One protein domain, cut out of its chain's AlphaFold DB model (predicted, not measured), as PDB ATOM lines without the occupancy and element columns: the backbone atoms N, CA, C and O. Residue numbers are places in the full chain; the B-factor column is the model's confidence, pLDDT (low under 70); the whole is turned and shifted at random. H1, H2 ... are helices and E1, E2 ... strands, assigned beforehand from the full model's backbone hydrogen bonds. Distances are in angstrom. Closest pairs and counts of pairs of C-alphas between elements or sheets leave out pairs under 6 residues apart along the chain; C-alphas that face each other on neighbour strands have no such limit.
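Overview. This is residues 119 to 159 of the 245 residues of the protein "(diamondback moth) hypothetical protein" of Plutella xylostella (UniProt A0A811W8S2). Picture two short helices set crosswise to each other with a gap between them, the longer H2 at one end of the domain and the shorter H1 at the other, and the short strand E1 bridging from the H1 end to the H2 end. After H2, residues 151 to 159 fold back, and the last printed residue comes near the first. The printed part has 41 residues, with H1, E1 and H2 in that order along the chain; E1 pairs with no named strand, and the class is mostly helix, though under half of the residues are in named elements. The whole is compact and rounded, with a radius of gyration of the C-alphas of 9.0 A and spans of 22 by 21 by 15 A.

Arrangement. Begin with H2, residues 141 to 150, the longest helix by residues. Look next at H1, residues 123 to 129: it and H2 are near each other, with 5 pairs of C-alphas within 10 A but no pair within 8 A. Then look at E1, residues 137 to 139, which meets H2 only through their link. On the H1 side, E1 has 2 pairs of C-alphas within 8 A of H1; the closest are those of Ser 126 and Leu 137, 5.7 A apart, and the two centres are 10.2 A apart. In the backbones of H1 and H2, every O i to N i+4 pair is within hydrogen-bond range.

Along the chain. Find C-alpha 141 of Ile 141 at (57.781, -15.839, -17.906); from there H2 runs 14.6 A to C-alpha 150 of Glu 150 at (45.274, -12.149, -24.437). Step back along the chain to E1, which covers 6.5 A from C-alpha 137 of Leu 137 to C-alpha 139 of Leu 139. Further back, find C-alpha 123 of His 123 at (40.803, -14.518, -9.632), where H1 begins; it runs 10.0 A to C-alpha 129 of Phe 129.

Size, cuts and confidence. Look for the two C-alphas farthest apart, those of Asp 132 and Pro 152, and you will find them 23.3 A from each other. The C-alphas of Val 119 and Ile 159, the first and last printed, are 6.7 A apart. The printed part has no cut and runs from residue 119 to residue 159 of a chain of 245 residues. The link from E1 to H2 is tight, with 1 residue between them, and the link from H1 to E1 is short, with 7 residues between them; no link is long. The mean pLDDT of the printed part is 94.3, and no printed residue is under 70 in this model.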
ATOM      1  N   VAL A 119      53.713 -13.566 -10.717       95.44
ATOM      2  CA  VAL A 119      52.513 -13.844  -9.927       95.44
ATOM      3  C   VAL A 119      51.355 -12.951 -10.364       95.44
ATOM      4  O   VAL A 119      51.544 -11.763 -10.646       95.44
ATOM      5  N   CYS A 120      50.152 -13.516 -10.422       96.06
ATOM      6  CA  CYS A 120      48.907 -12.792 -10.661       96.06
ATOM      7  C   CYS A 120      47.939 -13.014  -9.494       96.06
ATOM      8  O   CYS A 120      47.767 -14.137  -9.027       96.06
ATOM      9  N   TYR A 121      47.297 -11.947  -9.025       94.75
ATOM     10  CA  TYR A 121      46.320 -12.010  -7.929       94.75
ATOM     11  C   TYR A 121      44.868 -11.951  -8.421       94.75
ATOM     12  O   TYR A 121      43.944 -12.015  -7.613       94.75
ATOM     13  N   ASP A 122      44.655 -11.799  -9.730       94.19
ATOM     14  CA  ASP A 122      43.321 -11.722 -10.311       94.19
ATOM     15  C   ASP A 122      42.682 -13.117 -10.384       94.19
ATOM     16  O   ASP A 122      43.189 -14.038 -11.027       94.19
ATOM     17  N   HIS A 123      41.545 -13.264  -9.707       93.62
ATOM     18  CA  HIS A 123      40.803 -14.518  -9.632       93.62
ATOM     19  C   HIS A 123      40.250 -14.996 -10.977       93.62
ATOM     20  O   HIS A 123      40.194 -16.206 -11.192       93.62
ATOM     21  N   CYS A 124      39.881 -14.094 -11.892       93.50
ATOM     22  CA  CYS A 124      39.416 -14.477 -13.222       93.50
ATOM     23  C   CYS A 124      40.547 -15.145 -14.008       93.50
ATOM     24  O   CYS A 124      40.307 -16.141 -14.689       93.50
ATOM     25  N   ILE A 125      41.780 -14.645 -13.878       95.75
ATOM     26  CA  ILE A 125      42.955 -15.267 -14.501       95.75
ATOM     27  C   ILE A 125      43.226 -16.657 -13.914       95.75
ATOM     28  O   ILE A 125      43.390 -17.602 -14.683       95.75
ATOM     29  N   SER A 126      43.200 -16.822 -12.587       94.94
ATOM     30  CA  SER A 126      43.315 -18.150 -11.957       94.94
ATOM     31  C   SER A 126      42.269 -19.133 -12.484       94.94
ATOM     32  O   SER A 126      42.634 -20.177 -13.010       94.94
ATOM     33  N   VAL A 127      40.984 -18.770 -12.432       94.12
ATOM     34  CA  VAL A 127      39.879 -19.643 -12.871       94.12
ATOM     35  C   VAL A 127      39.985 -20.011 -14.354       94.12
ATOM     36  O   VAL A 127      39.615 -21.115 -14.738       94.12
ATOM     37  N   THR A 128      40.492 -19.104 -15.190       95.19
ATOM     38  CA  THR A 128      40.592 -19.332 -16.640       95.19
ATOM     39  C   THR A 128      41.773 -20.230 -17.017       95.19
ATOM     40  O   THR A 128      41.661 -21.015 -17.955       95.19
ATOM     41  N   PHE A 129      42.910 -20.109 -16.322       95.38
ATOM     42  CA  PHE A 129      44.178 -20.720 -16.747       95.38
ATOM     43  C   PHE A 129      44.724 -21.804 -15.805       95.38
ATOM     44  O   PHE A 129      45.696 -22.472 -16.175       95.38
ATOM     45  N   ALA A 130      44.143 -21.967 -14.615       94.56
ATOM     46  CA  ALA A 130      44.533 -22.964 -13.624       94.56
ATOM     47  C   ALA A 130      43.322 -23.414 -12.790       94.56
ATOM     48  O   ALA A 130      43.049 -22.891 -11.706       94.56
ATOM     49  N   SER A 131      42.598 -24.397 -13.317       86.00
ATOM     50  CA  SER A 131      41.260 -24.814 -12.870       86.00
ATOM     51  C   SER A 131      41.193 -25.167 -11.378       86.00
ATOM     52  O   SER A 131      40.200 -24.873 -10.714       86.00
ATOM     53  N   ASP A 132      42.275 -25.744 -10.846       88.06
ATOM     54  CA  ASP A 132      42.382 -26.213  -9.458       88.06
ATOM     55  C   ASP A 132      43.299 -25.340  -8.577       88.06
ATOM     56  O   ASP A 132      43.574 -25.689  -7.427       88.06
ATOM     57  N   SER A 133      43.790 -24.202  -9.086       89.50
ATOM     58  CA  SER A 133      44.698 -23.314  -8.342       89.50
ATOM     59  C   SER A 133      44.047 -21.954  -8.059       89.50
ATOM     60  O   SER A 133      43.933 -21.127  -8.968       89.50
ATOM     61  N   PRO A 134      43.639 -21.665  -6.806       90.69
ATOM     62  CA  PRO A 134      43.142 -20.339  -6.453       90.69
ATOM     63  C   PRO A 134      44.271 -19.292  -6.530       90.69
ATOM     64  O   PRO A 134      45.450 -19.653  -6.508       90.69
ATOM     65  N   PRO A 135      43.947 -17.986  -6.568       92.50
ATOM     66  CA  PRO A 135      44.950 -16.938  -6.425       92.50
ATOM     67  C   PRO A 135      45.769 -17.086  -5.130       92.50
ATOM     68  O   PRO A 135      45.209 -17.475  -4.101       92.50
ATOM     69  N   PRO A 136      47.053 -16.684  -5.122       93.31
ATOM     70  CA  PRO A 136      47.813 -16.155  -6.256       93.31
ATOM     71  C   PRO A 136      48.206 -17.225  -7.286       93.31
ATOM     72  O   PRO A 136      48.663 -18.301  -6.916       93.31
ATOM     73  N   LEU A 137      48.100 -16.888  -8.576       95.75
ATOM     74  CA  LEU A 137      48.553 -17.736  -9.677       95.75
ATOM     75  C   LEU A 137      50.033 -17.497  -9.986       95.75
ATOM     76  O   LEU A 137      50.411 -16.407 -10.427       95.75
ATOM     77  N   TYR A 138      50.850 -18.531  -9.813       95.62
ATOM     78  CA  TYR A 138      52.274 -18.536 -10.136       95.62
ATOM     79  C   TYR A 138      52.528 -18.980 -11.575       95.62
ATOM     80  O   TYR A 138      52.044 -20.019 -12.019       95.62
ATOM     81  N   LEU A 139      53.306 -18.196 -12.319       96.94
ATOM     82  CA  LEU A 139      53.537 -18.399 -13.748       96.94
ATOM     83  C   LEU A 139      55.018 -18.259 -14.099       96.94
ATOM     84  O   LEU A 139      55.717 -17.374 -13.596       96.94
ATOM     85  N   CYS A 140      55.490 -19.094 -15.024       96.94
ATOM     86  CA  CYS A 140      56.750 -18.828 -15.714       96.94
ATOM     87  C   CYS A 140      56.609 -17.608 -16.641       96.94
ATOM     88  O   CYS A 140      55.496 -17.168 -16.957       96.94
ATOM     89  N   ILE A 141      57.741 -17.061 -17.088       95.00
ATOM     90  CA  ILE A 141      57.781 -15.839 -17.906       95.00
ATOM     91  C   ILE A 141      56.986 -16.019 -19.204       95.00
ATOM     92  O   ILE A 141      56.216 -15.137 -19.584       95.00
ATOM     93  N   GLU A 142      57.125 -17.167 -19.867       96.75
ATOM     94  CA  GLU A 142      56.457 -17.462 -21.137       96.75
ATOM     95  C   GLU A 142      54.936 -17.496 -20.971       96.75
ATOM     96  O   GLU A 142      54.221 -16.826 -21.717       96.75
ATOM     97  N   CYS A 143      54.439 -18.206 -19.952       97.44
ATOM     98  CA  CYS A 143      53.004 -18.306 -19.688       97.44
ATOM     99  C   CYS A 143      52.405 -16.956 -19.281       97.44
ATOM    100  O   CYS A 143      51.329 -16.603 -19.758       97.44
ATOM    101  N   ALA A 144      53.102 -16.176 -18.451       96.94
ATOM    102  CA  ALA A 144      52.652 -14.834 -18.091       96.94
ATOM    103  C   ALA A 144      52.580 -13.904 -19.315       96.94
ATOM    104  O   ALA A 144      51.605 -13.176 -19.473       96.94
ATOM    105  N   ASN A 145      53.567 -13.963 -20.214       96.38
ATOM    106  CA  ASN A 145      53.577 -13.159 -21.441       96.38
ATOM    107  C   ASN A 145      52.499 -13.588 -22.447       96.38
ATOM    108  O   ASN A 145      51.986 -12.755 -23.190       96.38
ATOM    109  N   GLU A 146      52.170 -14.878 -22.521       96.94
ATOM    110  CA  GLU A 146      51.041 -15.378 -23.315       96.94
ATOM    111  C   GLU A 146      49.712 -14.850 -22.786       96.94
ATOM    112  O   GLU A 146      48.988 -14.190 -23.528       96.94
ATOM    113  N   ILE A 147      49.448 -15.039 -21.493       96.56
ATOM    114  CA  ILE A 147      48.206 -14.571 -20.871       96.56
ATOM    115  C   ILE A 147      48.097 -13.047 -20.979       96.56
ATOM    116  O   ILE A 147      47.033 -12.534 -21.302       96.56
ATOM    117  N   HIS A 148      49.187 -12.302 -20.776       96.25
ATOM    118  CA  HIS A 148      49.171 -10.842 -20.897       96.25
ATOM    119  C   HIS A 148      48.864 -10.355 -22.325       96.25
ATOM    120  O   HIS A 148      48.257  -9.300 -22.488       96.25
ATOM    121  N   ARG A 149      49.236 -11.112 -23.369       96.00
ATOM    122  CA  ARG A 149      48.857 -10.780 -24.756       96.00
ATOM    123  C   ARG A 149      47.355 -10.932 -25.001       96.00
ATOM    124  O   ARG A 149      46.800 -10.161 -25.777       96.00
ATOM    125  N   GLU A 150      46.721 -11.904 -24.355       94.62
ATOM    126  CA  GLU A 150      45.274 -12.149 -24.437       94.62
ATOM    127  C   GLU A 150      44.476 -11.237 -23.486       94.62
ATOM    128  O   GLU A 150      43.356 -10.833 -23.794       94.62
ATOM    129  N   HIS A 151      45.082 -10.854 -22.359       94.75
ATOM    130  CA  HIS A 151      44.491 -10.049 -21.290       94.75
ATOM    131  C   HIS A 151      45.408  -8.864 -20.914       94.75
ATOM    132  O   HIS A 151      46.046  -8.879 -19.856       94.75
ATOM    133  N   PRO A 152      45.478  -7.812 -21.751       93.19
ATOM    134  CA  PRO A 152      46.438  -6.715 -21.580       93.19
ATOM    135  C   PRO A 152      46.190  -5.855 -20.334       93.19
ATOM    136  O   PRO A 152      47.127  -5.266 -19.796       93.19
ATOM    137  N   ASP A 153      44.951  -5.802 -19.841       92.38
ATOM    138  CA  ASP A 153      44.601  -5.040 -18.634       92.38
ATOM    139  C   ASP A 153      45.059  -5.729 -17.339       92.38
ATOM    140  O   ASP A 153      45.088  -5.111 -16.269       92.38
ATOM    141  N   GLN A 154      45.439  -7.006 -17.427       91.81
ATOM    142  CA  GLN A 154      45.810  -7.801 -16.268       91.81
ATOM    143  C   GLN A 154      47.248  -7.559 -15.836       91.81
ATOM    144  O   GLN A 154      48.166  -7.393 -16.647       91.81
ATOM    145  N   ARG A 155      47.444  -7.539 -14.514       93.00
ATOM    146  CA  ARG A 155      48.736  -7.237 -13.895       93.00
ATOM    147  C   ARG A 155      49.435  -8.504 -13.428       93.00
ATOM    148  O   ARG A 155      48.876  -9.301 -12.677       93.00
ATOM    149  N   PHE A 156      50.700  -8.604 -13.818       95.81
ATOM    150  CA  PHE A 156      51.632  -9.634 -13.385       95.81
ATOM    151  C   PHE A 156      52.783  -8.963 -12.648       95.81
ATOM    152  O   PHE A 156      53.364  -7.996 -13.146       95.81
ATOM    153  N   PHE A 157      53.105  -9.473 -11.468       93.75
ATOM    154  CA  PHE A 157      54.185  -8.960 -10.635       93.75
ATOM    155  C   PHE A 157      55.370  -9.910 -10.695       93.75
ATOM    156  O   PHE A 157      55.186 -11.124 -10.749       93.75
ATOM    157  N   ASP A 158      56.577  -9.357 -10.712       92.81
ATOM    158  CA  ASP A 158      57.799 -10.147 -10.631       92.81
ATOM    159  C   ASP A 158      57.940 -10.797  -9.256       92.81
ATOM    160  O   ASP A 158      57.696 -10.161  -8.227       92.81
ATOM    161  N   ILE A 159      58.376 -12.052  -9.253       92.38
ATOM    162  CA  ILE A 159      58.838 -12.755  -8.058       92.38
ATOM    163  C   ILE A 159      60.254 -13.264  -8.300       92.38
ATOM    164  O   ILE A 159      60.622 -13.614  -9.422       92.38
TER     165      ILE A 159